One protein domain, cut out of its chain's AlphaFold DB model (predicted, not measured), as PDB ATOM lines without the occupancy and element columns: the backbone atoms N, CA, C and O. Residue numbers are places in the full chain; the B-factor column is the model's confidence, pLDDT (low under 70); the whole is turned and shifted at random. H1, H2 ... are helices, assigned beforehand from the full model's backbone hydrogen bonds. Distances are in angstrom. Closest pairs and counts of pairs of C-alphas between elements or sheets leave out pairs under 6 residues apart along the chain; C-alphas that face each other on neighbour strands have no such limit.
ATOM      1  N   GLU A 191     254.120 340.436 158.488       53.62
ATOM      2  CA  GLU A 191     253.426 339.414 159.252       53.62
ATOM      3  C   GLU A 191     254.256 338.995 160.466       53.62
ATOM      4  O   GLU A 191     253.729 339.008 161.575       53.62
ATOM      5  N   GLU A 192     255.574 338.821 160.341       47.81
ATOM      6  CA  GLU A 192     256.465 338.558 161.477       47.81
ATOM      7  C   GLU A 192     256.443 339.708 162.504       47.81
ATOM      8  O   GLU A 192     256.341 339.480 163.715       47.81
ATOM      9  N   LYS A 193     256.451 340.973 162.055       53.56
ATOM     10  CA  LYS A 193     256.314 342.140 162.951       53.56
ATOM     11  C   LYS A 193     254.927 342.227 163.601       53.56
ATOM     12  O   LYS A 193     254.834 342.611 164.771       53.56
ATOM     13  N   ARG A 194     253.849 341.855 162.897       54.50
ATOM     14  CA  ARG A 194     252.492 341.738 163.470       54.50
ATOM     15  C   ARG A 194     252.418 340.602 164.497       54.50
ATOM     16  O   ARG A 194     251.912 340.817 165.598       54.50
ATOM     17  N   LEU A 195     252.998 339.445 164.194       52.00
ATOM     18  CA  LEU A 195     253.078 338.268 165.058       52.00
ATOM     19  C   LEU A 195     253.900 338.539 166.328       52.00
ATOM     20  O   LEU A 195     253.475 338.145 167.413       52.00
ATOM     21  N   ARG A 196     255.005 339.293 166.235       51.25
ATOM     22  CA  ARG A 196     255.787 339.766 167.398       51.25
ATOM     23  C   ARG A 196     254.997 340.722 168.295       51.25
ATOM     24  O   ARG A 196     255.146 340.690 169.513       51.25
ATOM     25  N   LYS A 197     254.115 341.549 167.721       54.81
ATOM     26  CA  LYS A 197     253.232 342.448 168.488       54.81
ATOM     27  C   LYS A 197     252.058 341.699 169.145       54.81
ATOM     28  O   LYS A 197     251.579 342.128 170.192       54.81
ATOM     29  N   LEU A 198     251.632 340.572 168.565       53.72
ATOM     30  CA  LEU A 198     250.578 339.684 169.078       53.72
ATOM     31  C   LEU A 198     251.094 338.614 170.069       53.72
ATOM     32  O   LEU A 198     250.306 338.109 170.867       53.72
ATOM     33  N   ASN A 199     252.401 338.315 170.083       60.28
ATOM     34  CA  ASN A 199     253.052 337.329 170.967       60.28
ATOM     35  C   ASN A 199     252.670 337.402 172.449       60.28
ATOM     36  O   ASN A 199     252.265 336.374 173.001       60.28
ATOM     37  N   PRO A 200     252.740 338.567 173.118       61.88
ATOM     38  CA  PRO A 200     252.394 338.636 174.535       61.88
ATOM     39  C   PRO A 200     250.904 338.358 174.789       61.88
ATOM     40  O   PRO A 200     250.549 337.808 175.833       61.88
ATOM     41  N   GLY A 201     250.033 338.687 173.827       72.19
ATOM     42  CA  GLY A 201     248.607 338.372 173.884       72.19
ATOM     43  C   GLY A 201     248.357 336.874 173.745       72.19
ATOM     44  O   GLY A 201     247.722 336.280 174.613       72.19
ATOM     45  N   ILE A 202     248.925 336.247 172.714       77.06
ATOM     46  CA  ILE A 202     248.783 334.807 172.445       77.06
ATOM     47  C   ILE A 202     249.300 333.978 173.628       77.06
ATOM     48  O   ILE A 202     248.611 333.065 174.084       77.06
ATOM     49  N   LYS A 203     250.452 334.365 174.195       82.75
ATOM     50  CA  LYS A 203     251.047 333.727 175.377       82.75
ATOM     51  C   LYS A 203     250.136 333.702 176.585       82.75
ATOM     52  O   LYS A 203     249.996 332.672 177.253       82.75
ATOM     53  N   LYS A 204     249.487 334.830 176.850       84.12
ATOM     54  CA  LYS A 204     248.503 334.922 177.919       84.12
ATOM     55  C   LYS A 204     247.299 334.020 177.636       84.12
ATOM     56  O   LYS A 204     246.915 333.251 178.508       84.12
ATOM     57  N   VAL A 205     246.764 334.057 176.414       85.19
ATOM     58  CA  VAL A 205     245.554 333.307 176.041       85.19
ATOM     59  C   VAL A 205     245.767 331.794 176.146       85.19
ATOM     60  O   VAL A 205     244.968 331.136 176.807       85.19
ATOM     61  N   TYR A 206     246.849 331.225 175.592       85.06
ATOM     62  CA  TYR A 206     247.064 329.775 175.736       85.06
ATOM     63  C   TYR A 206     247.388 329.377 177.177       85.06
ATOM     64  O   TYR A 206     247.001 328.298 177.619       85.06
ATOM     65  N   THR A 207     248.073 330.236 177.939       87.31
ATOM     66  CA  THR A 207     248.364 329.959 179.353       87.31
ATOM     67  C   THR A 207     247.072 329.898 180.166       87.31
ATOM     68  O   THR A 207     246.900 328.985 180.977       87.31
ATOM     69  N   ASP A 208     246.149 330.825 179.924       87.44
ATOM     70  CA  ASP A 208     244.848 330.865 180.588       87.44
ATOM     71  C   ASP A 208     243.958 329.686 180.151       87.44
ATOM     72  O   ASP A 208     243.353 329.033 181.006       87.44
ATOM     73  N   ASP A 209     243.937 329.328 178.863       85.19
ATOM     74  CA  ASP A 209     243.204 328.161 178.343       85.19
ATOM     75  C   ASP A 209     243.721 326.840 178.958       85.19
ATOM     76  O   ASP A 209     242.935 326.014 179.429       85.19
ATOM     77  N   ILE A 210     245.045 326.655 179.049       87.44
ATOM     78  CA  ILE A 210     245.661 325.460 179.658       87.44
ATOM     79  C   ILE A 210     245.380 325.398 181.168       87.44
ATOM     80  O   ILE A 210     245.035 324.339 181.711       87.44
ATOM     81  N   ASN A 211     245.502 326.524 181.873       87.31
ATOM     82  CA  ASN A 211     245.302 326.578 183.322       87.31
ATOM     83  C   ASN A 211     243.827 326.408 183.710       87.31
ATOM     84  O   ASN A 211     243.524 325.667 184.649       87.31
ATOM     85  N   SER A 212     242.912 327.033 182.967       86.62
ATOM     86  CA  SER A 212     241.465 326.966 183.208       86.62
ATOM     87  C   SER A 212     240.846 325.611 182.852       86.62
ATOM     88  O   SER A 212     239.742 325.303 183.309       86.62
ATOM     89  N   TYR A 213     241.556 324.761 182.106       86.00
ATOM     90  CA  TYR A 213     241.083 323.434 181.727       86.00
ATOM     91  C   TYR A 213     240.872 322.512 182.944       86.00
ATOM     92  O   TYR A 213     241.825 322.060 183.578       86.00
ATOM     93  N   LYS A 214     239.621 322.196 183.293       82.25
ATOM     94  CA  LYS A 214     239.290 321.386 184.490       82.25
ATOM     95  C   LYS A 214     239.113 319.892 184.218       82.25
ATOM     96  O   LYS A 214     239.083 319.095 185.155       82.25
ATOM     97  N   SER A 215     238.952 319.510 182.954       80.06
ATOM     98  CA  SER A 215     238.744 318.113 182.579       80.06
ATOM     99  C   SER A 215     240.032 317.309 182.766       80.06
ATOM    100  O   SER A 215     241.136 317.839 182.721       80.06
ATOM    101  N   SER A 216     239.882 316.012 183.011       79.31
ATOM    102  CA  SER A 216     240.993 315.065 183.194       79.31
ATOM    103  C   SER A 216     241.329 314.297 181.905       79.31
ATOM    104  O   SER A 216     242.144 313.377 181.923       79.31
ATOM    105  N   PHE A 217     240.726 314.685 180.778       83.44
ATOM    106  CA  PHE A 217     240.992 314.124 179.456       83.44
ATOM    107  C   PHE A 217     242.013 314.978 178.699       83.44
ATOM    108  O   PHE A 217     241.679 316.042 178.184       83.44
ATOM    109  N   ALA A 218     243.254 314.501 178.608       82.88
ATOM    110  CA  ALA A 218     244.339 315.227 177.944       82.88
ATOM    111  C   ALA A 218     244.132 315.380 176.432       82.88
ATOM    112  O   ALA A 218     244.486 316.418 175.881       82.88
ATOM    113  N   ASN A 219     243.485 314.407 175.781       86.06
ATOM    114  CA  ASN A 219     243.144 314.491 174.357       86.06
ATOM    115  C   ASN A 219     242.290 315.722 174.038       86.06
ATOM    116  O   ASN A 219     242.539 316.418 173.068       86.06
ATOM    117  N   ASN A 220     241.306 316.030 174.879       86.12
ATOM    118  CA  ASN A 220     240.420 317.166 174.641       86.12
ATOM    119  C   ASN A 220     241.159 318.504 174.824       86.12
ATOM    120  O   ASN A 220     240.846 319.471 174.137       86.12
ATOM    121  N   LEU A 221     242.141 318.561 175.732       86.50
ATOM    122  CA  LEU A 221     243.029 319.719 175.848       86.50
ATOM    123  C   LEU A 221     243.929 319.842 174.612       86.50
ATOM    124  O   LEU A 221     244.034 320.930 174.059       86.50
ATOM    125  N   TYR A 222     244.525 318.737 174.156       88.50
ATOM    126  CA  TYR A 222     245.345 318.695 172.942       88.50
ATOM    127  C   TYR A 222     244.580 319.229 171.727       88.50
ATOM    128  O   TYR A 222     245.034 320.174 171.092       88.50
ATOM    129  N   GLU A 223     243.388 318.692 171.459       87.56
ATOM    130  CA  GLU A 223     242.557 319.117 170.327       87.56
ATOM    131  C   GLU A 223     242.099 320.575 170.460       87.56
ATOM    132  O   GLU A 223     242.095 321.316 169.482       87.56
ATOM    133  N   SER A 224     241.771 321.033 171.675       86.94
ATOM    134  CA  SER A 224     241.406 322.438 171.901       86.94
ATOM    135  C   SER A 224     242.561 323.391 171.595       86.94
ATOM    136  O   SER A 224     242.339 324.460 171.027       86.94
ATOM    137  N   ILE A 225     243.784 323.033 171.991       87.31
ATOM    138  CA  ILE A 225     244.974 323.843 171.717       87.31
ATOM    139  C   ILE A 225     245.325 323.775 170.233       87.31
ATOM    140  O   ILE A 225     245.588 324.811 169.631       87.31
ATOM    141  N   ARG A 226     245.245 322.592 169.623       86.25
ATOM    142  CA  ARG A 226     245.447 322.403 168.187       86.25
ATOM    143  C   ARG A 226     244.479 323.247 167.359       86.25
ATOM    144  O   ARG A 226     244.911 323.955 166.463       86.25
ATOM    145  N   HIS A 227     243.189 323.238 167.686       85.12
ATOM    146  CA  HIS A 227     242.192 324.021 166.956       85.12
ATOM    147  C   HIS A 227     242.418 325.535 167.092       85.12
ATOM    148  O   HIS A 227     242.146 326.284 166.160       85.12
ATOM    149  N   ARG A 228     242.859 326.021 168.258       82.62
ATOM    150  CA  ARG A 228     243.014 327.469 168.502       82.62
ATOM    151  C   ARG A 228     244.366 328.027 168.076       82.62
ATOM    152  O   ARG A 228     244.441 329.188 167.695       82.62
ATOM    153  N   PHE A 229     245.421 327.228 168.187       85.31
ATOM    154  CA  PHE A 229     246.799 327.683 168.008       85.31
ATOM    155  C   PHE A 229     247.563 326.899 166.943       85.31
ATOM    156  O   PHE A 229     248.679 327.293 166.624       85.31
ATOM    157  N   GLY A 230     246.999 325.826 166.380       82.88
ATOM    158  CA  GLY A 230     247.651 325.010 165.353       82.88
ATOM    159  C   GLY A 230     248.058 325.837 164.140       82.88
ATOM    160  O   GLY A 230     249.230 325.849 163.790       82.88
ATOM    161  N   GLU A 231     247.137 326.633 163.599       82.31
ATOM    162  CA  GLU A 231     247.413 327.535 162.472       82.31
ATOM    163  C   GLU A 231     248.519 328.551 162.802       82.31
ATOM    164  O   GLU A 231     249.449 328.748 162.024       82.31
ATOM    165  N   ALA A 232     248.495 329.132 164.006       80.38
ATOM    166  CA  ALA A 232     249.517 330.080 164.452       80.38
ATOM    167  C   ALA A 232     250.897 329.431 164.673       80.38
ATOM    168  O   ALA A 232     251.926 330.096 164.532       80.38
ATOM    169  N   VAL A 233     250.932 328.150 165.053       81.38
ATOM    170  CA  VAL A 233     252.168 327.364 165.170       81.38
ATOM    171  C   VAL A 233     252.702 327.011 163.785       81.38
ATOM    172  O   VAL A 233     253.895 327.190 163.529       81.38
ATOM    173  N   GLU A 234     251.835 326.554 162.885       82.25
ATOM    174  CA  GLU A 234     252.199 326.175 161.519       82.25
ATOM    175  C   GLU A 234     252.696 327.373 160.705       82.25
ATOM    176  O   GLU A 234     253.691 327.254 159.994       82.25
ATOM    177  N   ALA A 235     252.108 328.556 160.902       78.56
ATOM    178  CA  ALA A 235     252.588 329.803 160.306       78.56
ATOM    179  C   ALA A 235     254.035 330.159 160.710       78.56
ATOM    180  O   ALA A 235     254.711 330.891 159.997       78.56
ATOM    181  N   ARG A 236     254.540 329.652 161.846       74.56
ATOM    182  CA  ARG A 236     255.897 329.959 162.347       74.56
ATOM    183  C   ARG A 236     256.925 328.878 162.101       74.56
ATOM    184  O   ARG A 236     258.115 329.168 162.018       74.56
ATOM    185  N   LYS A 237     256.491 327.624 162.152       79.75
ATOM    186  CA  LYS A 237     257.380 326.458 162.127       79.75
ATOM    187  C   LYS A 237     257.201 325.600 160.878       79.75
ATOM    188  O   LYS A 237     257.977 324.671 160.683       79.75
ATOM    189  N   GLY A 238     256.236 325.944 160.029       77.50
ATOM    190  CA  GLY A 238     255.871 325.192 158.840       77.50
ATOM    191  C   GLY A 238     254.651 324.304 159.070       77.50
ATOM    192  O   GLY A 238     254.287 323.981 160.204       77.50
ATOM    193  N   LYS A 239     254.015 323.913 157.962       81.62
ATOM    194  CA  LYS A 239     252.862 323.002 157.949       81.62
ATOM    195  C   LYS A 239     253.190 321.694 158.675       81.62
ATOM    196  O   LYS A 239     254.337 321.260 158.658       81.62
ATOM    197  N   GLU A 240     252.185 321.096 159.313       81.62
ATOM    198  CA  GLU A 240     252.263 319.812 160.045       81.62
ATOM    199  C   GLU A 240     253.175 319.803 161.288       81.62
ATOM    200  O   GLU A 240     253.135 318.860 162.081       81.62
ATOM    201  N   TYR A 241     253.908 320.889 161.567       82.75
ATOM    202  CA  TYR A 241     254.830 320.956 162.704       82.75
ATOM    203  C   TYR A 241     254.154 320.659 164.049       82.75
ATOM    204  O   TYR A 241     254.776 320.076 164.944       82.75
ATOM    205  N   PHE A 242     252.883 321.044 164.203       86.06
ATOM    206  CA  PHE A 242     252.118 320.779 165.416       86.06
ATOM    207  C   PHE A 242     251.924 319.273 165.646       86.06
ATOM    208  O   PHE A 242     252.147 318.798 166.754       86.06
ATOM    209  N   GLU A 243     251.536 318.502 164.629       84.12
ATOM    210  CA  GLU A 243     251.256 317.067 164.792       84.12
ATOM    211  C   GLU A 243     252.509 316.238 165.090       84.12
ATOM    212  O   GLU A 243     252.461 315.257 165.850       84.12
ATOM    213  N   ASP A 244     253.633 316.653 164.513       85.00
ATOM    214  CA  ASP A 244     254.901 315.943 164.631       85.00
ATOM    215  C   ASP A 244     255.610 316.232 165.952       85.00
ATOM    216  O   ASP A 244     256.199 315.326 166.546       85.00
ATOM    217  N   ASN A 245     255.516 317.473 166.444       84.81
ATOM    218  CA  ASN A 245     256.350 317.950 167.549       84.81
ATOM    219  C   ASN A 245     255.581 318.266 168.836       84.81
ATOM    220  O   ASN A 245     256.218 318.423 169.881       84.81
ATOM    221  N   ALA A 246     254.251 318.393 168.803       85.88
ATOM    222  CA  ALA A 246     253.495 318.692 170.015       85.88
ATOM    223  C   ALA A 246     253.502 317.498 170.991       85.88
ATOM    224  O   ALA A 246     253.406 316.340 170.564       85.88
ATOM    225  N   PRO A 247     253.549 317.753 172.315       86.25
ATOM    226  CA  PRO A 247     253.397 316.714 173.325       86.25
ATOM    227  C   PRO A 247     252.089 315.948 173.118       86.25
ATOM    228  O   PRO A 247     250.996 316.500 173.250       86.25
ATOM    229  N   LYS A 248     252.194 314.663 172.770       82.31
ATOM    230  CA  LYS A 248     251.026 313.832 172.466       82.31
ATOM    231  C   LYS A 248     250.343 313.409 173.757       82.31
ATOM    232  O   LYS A 248     250.968 312.852 174.661       82.31
ATOM    233  N   ALA A 249     249.037 313.633 173.826       78.06
ATOM    234  CA  ALA A 249     248.235 313.156 174.938       78.06
ATOM    235  C   ALA A 249     248.220 311.611 174.984       78.06
ATOM    236  O   ALA A 249     248.130 310.948 173.941       78.06
ATOM    237  N   PRO A 250     248.264 311.000 176.180       72.44
ATOM    238  CA  PRO A 250     248.101 309.560 176.307       72.44
ATOM    239  C   PRO A 250     246.700 309.134 175.855       72.44
ATOM    240  O   PRO A 250     245.684 309.738 176.208       72.44
ATOM    241  N   ARG A 251     246.643 308.062 175.060       63.34
ATOM    242  CA  ARG A 251     245.418 307.619 174.385       63.34
ATOM    243  C   ARG A 251     244.296 307.287 175.382       63.34
ATOM    244  O   ARG A 251     244.416 306.369 176.184       63.34
ATOM    245  N   LYS A 252     243.171 308.003 175.242       61.03
ATOM    246  CA  LYS A 252     241.796 307.662 175.680       61.03
ATOM    247  C   LYS A 252     241.539 307.419 177.178       61.03
ATOM    248  O   LYS A 252     240.391 307.167 177.540       61.03
ATOM    249  N   HIS A 253     242.526 307.560 178.060       67.06
ATOM    250  CA  HIS A 253     242.325 307.393 179.500       67.06
ATOM    251  C   HIS A 253     242.273 308.720 180.258       67.06
ATOM    252  O   HIS A 253     243.011 309.665 179.981       67.06
ATOM    253  N   LYS A 254     241.390 308.765 181.259       78.56
ATOM    254  CA  LYS A 254     241.334 309.842 182.246       78.56
ATOM    255  C   LYS A 254     242.663 309.870 183.003       78.56
ATOM    256  O   LYS A 254     243.017 308.892 183.661       78.56
ATOM    257  N   MET A 255     243.396 310.973 182.915       83.12
ATOM    258  CA  MET A 255     244.665 311.116 183.621       83.12
ATOM    259  C   MET A 255     244.428 311.411 185.102       83.12
ATOM    260  O   MET A 255     243.486 312.116 185.479       83.12
ATOM    261  N   LYS A 256     245.322 310.887 185.948       86.94
ATOM    262  CA  LYS A 256     245.444 311.342 187.338       86.94
ATOM    263  C   LYS A 256     245.808 312.828 187.347       86.94
ATOM    264  O   LYS A 256     246.438 313.323 186.414       86.94
ATOM    265  N   ARG A 257     245.417 313.536 188.407       85.06
ATOM    266  CA  ARG A 257     245.589 314.993 188.521       85.06
ATOM    267  C   ARG A 257     247.044 315.431 188.324       85.06
ATOM    268  O   ARG A 257     247.281 316.388 187.598       85.06
ATOM    269  N   ASP A 258     247.992 314.696 188.895       87.38
ATOM    270  CA  ASP A 258     249.421 315.020 188.800       87.38
ATOM    271  C   ASP A 258     249.947 314.846 187.374       87.38
ATOM    272  O   ASP A 258     250.584 315.745 186.833       87.38
ATOM    273  N   ALA A 259     249.574 313.744 186.720       86.12
ATOM    274  CA  ALA A 259     249.924 313.482 185.327       86.12
ATOM    275  C   ALA A 259     249.303 314.523 184.374       86.12
ATOM    276  O   ALA A 259     249.937 314.935 183.409       86.12
ATOM    277  N   MET A 260     248.086 314.999 184.663       87.62
ATOM    278  CA  MET A 260     247.466 316.096 183.913       87.62
ATOM    279  C   MET A 260     248.212 317.421 184.124       87.62
ATOM    280  O   MET A 260     248.437 318.153 183.166       87.62
ATOM    281  N   ASN A 261     248.609 317.746 185.357       88.75
ATOM    282  CA  ASN A 261     249.374 318.963 185.635       88.75
ATOM    283  C   ASN A 261     250.741 318.944 184.942       88.75
ATOM    284  O   ASN A 261     251.161 319.963 184.400       88.75
ATOM    285  N   GLN A 262     251.395 317.783 184.919       89.19
ATOM    286  CA  GLN A 262     252.642 317.589 184.190       89.19
ATOM    287  C   GLN A 262     252.436 317.780 182.682       89.19
ATOM    288  O   GLN A 262     253.130 318.588 182.073       89.19
ATOM    289  N   TYR A 263     251.414 317.146 182.106       89.56
ATOM    290  CA  TYR A 263     251.079 317.303 180.690       89.56
ATOM    291  C   TYR A 263     250.777 318.762 180.309       89.56
ATOM    292  O   TYR A 263     251.240 319.257 179.284       89.56
ATOM    293  N   LYS A 264     250.048 319.493 181.160       90.25
ATOM    294  CA  LYS A 264     249.806 320.932 180.980       90.25
ATOM    295  C   LYS A 264     251.094 321.749 180.990       90.25
ATOM    296  O   LYS A 264     251.226 322.674 180.193       90.25
ATOM    297  N   ALA A 265     252.019 321.437 181.897       90.12
ATOM    298  CA  ALA A 265     253.303 322.120 181.984       90.12
ATOM    299  C   ALA A 265     254.172 321.846 180.747       90.12
ATOM    300  O   ALA A 265     254.767 322.778 180.216       90.12
ATOM    301  N   GLU A 266     254.182 320.606 180.254       90.62
ATOM    302  CA  GLU A 266     254.882 320.207 179.028       90.62
ATOM    303  C   GLU A 266     254.312 320.921 177.791       90.62
ATOM    304  O   GLU A 266     255.063 321.543 177.043       90.62
ATOM    305  N   LEU A 267     252.983 320.928 177.618       88.56
ATOM    306  CA  LEU A 267     252.301 321.669 176.545       88.56
ATOM    307  C   LEU A 267     252.597 323.167 176.594       88.56
ATOM    308  O   LEU A 267     252.883 323.786 175.569       88.56
ATOM    309  N   LYS A 268     252.528 323.756 177.791       90.38
ATOM    310  CA  LYS A 268     252.803 325.178 177.982       90.38
ATOM    311  C   LYS A 268     254.262 325.503 177.660       90.38
ATOM    312  O   LYS A 268     254.508 326.465 176.945       90.38
ATOM    313  N   GLY A 269     255.209 324.707 178.155       88.69
ATOM    314  CA  GLY A 269     256.635 324.891 177.883       88.69
ATOM    315  C   GLY A 269     256.965 324.760 176.396       88.69
ATOM    316  O   GLY A 269     257.759 325.537 175.871       88.69
ATOM    317  N   TRP A 270     256.302 323.835 175.699       90.25
ATOM    318  CA  TRP A 270     256.434 323.683 174.253       90.25
ATOM    319  C   TRP A 270     255.922 324.914 173.489       90.25
ATOM    320  O   TRP A 270     256.642 325.453 172.649       90.25
ATOM    321  N   LEU A 271     254.729 325.423 173.826       87.56
ATOM    322  CA  LEU A 271     254.200 326.660 173.237       87.56
ATOM    323  C   LEU A 271     255.076 327.878 173.570       87.56
ATOM    324  O   LEU A 271     255.336 328.697 172.693       87.56
ATOM    325  N   ASP A 272     255.590 327.969 174.799       86.62
ATOM    326  CA  ASP A 272     256.517 329.026 175.222       86.62
ATOM    327  C   ASP A 272     257.811 329.039 174.385       86.62
ATOM    328  O   ASP A 272     258.387 330.105 174.180       86.62
ATOM    329  N   GLY A 273     258.256 327.885 173.871       83.25
ATOM    330  CA  GLY A 273     259.402 327.783 172.962       83.25
ATOM    331  C   GLY A 273     259.118 328.226 171.519       83.25
ATOM    332  O   GLY A 273     260.052 328.473 170.755       83.25
ATOM    333  N   ILE A 274     257.845 328.334 171.130       82.75
ATOM    334  CA  ILE A 274     257.404 328.748 169.784       82.75
ATOM    335  C   ILE A 274     256.982 330.224 169.773       82.75
ATOM    336  O   ILE A 274     257.229 330.951 168.805       82.75
ATOM    337  N   PHE A 275     256.353 330.685 170.854       77.19
ATOM    338  CA  PHE A 275     255.860 332.047 171.022       77.19
ATOM    339  C   PHE A 275     256.767 332.833 171.990       77.19
ATOM    340  O   PHE A 275     256.487 332.903 173.189       77.19
TER     341      PHE A 275
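Overview. This is residues 191 to 275 of the 276 residues of an uncharacterized protein of Phytophthora infestans (strain T30-4) (UniProt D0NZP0). Three helices side by side, H1, H2 and H4, make an elongated all-helix bundle, H1 running opposite to the others; short H3 packs on H2. A long link folds back from H3 to H4. The 85 printed residues include four named helices, H1 to H4 in order, no named strand; compact, radius of gyration of the C-alphas 12.9 A, spans 41 by 24 by 18 A.

Along the chain. H1, residues 191 to 212, 29.5 A, begins at C-alpha 191 (253.426, 339.414, 159.252). H2 is residues 218 to 237, 23.4 A; H3 is 241 to 245. H4, residues 257 to 274, 26.1 A, ends at C-alpha 274 (257.404, 328.748, 169.784). H1 kinks 53 degrees near 198, H2 63 degrees near 231.

Arrangement. H1, with residues 203 to 211 alone, touches H4, closest C-alphas Ile 210 and Lys 264, 6.3 A, shallow tilt of 5 degrees, opposite ways. H2 touches H4, closest C-alphas Ala 218 and Met 260, 6.8 A, shallow tilt of 7 degrees, the same way. H2, with residues 226 to 234 alone, touches H3, closest C-alphas Glu 234 and Tyr 241, 6.0 A. O i to N i+4 pairs are within hydrogen-bond range throughout H3 and H4, 16 of 18 in H1, 13 of 16 in H2.

Size, cuts and confidence. The C-alphas farthest apart, Lys 193 and His 253, are 41.0 A apart. The printed part has no cut. H3 to H4 is a long link. pLDDT is under 70 at residues 191 to 200 and 251 to 253.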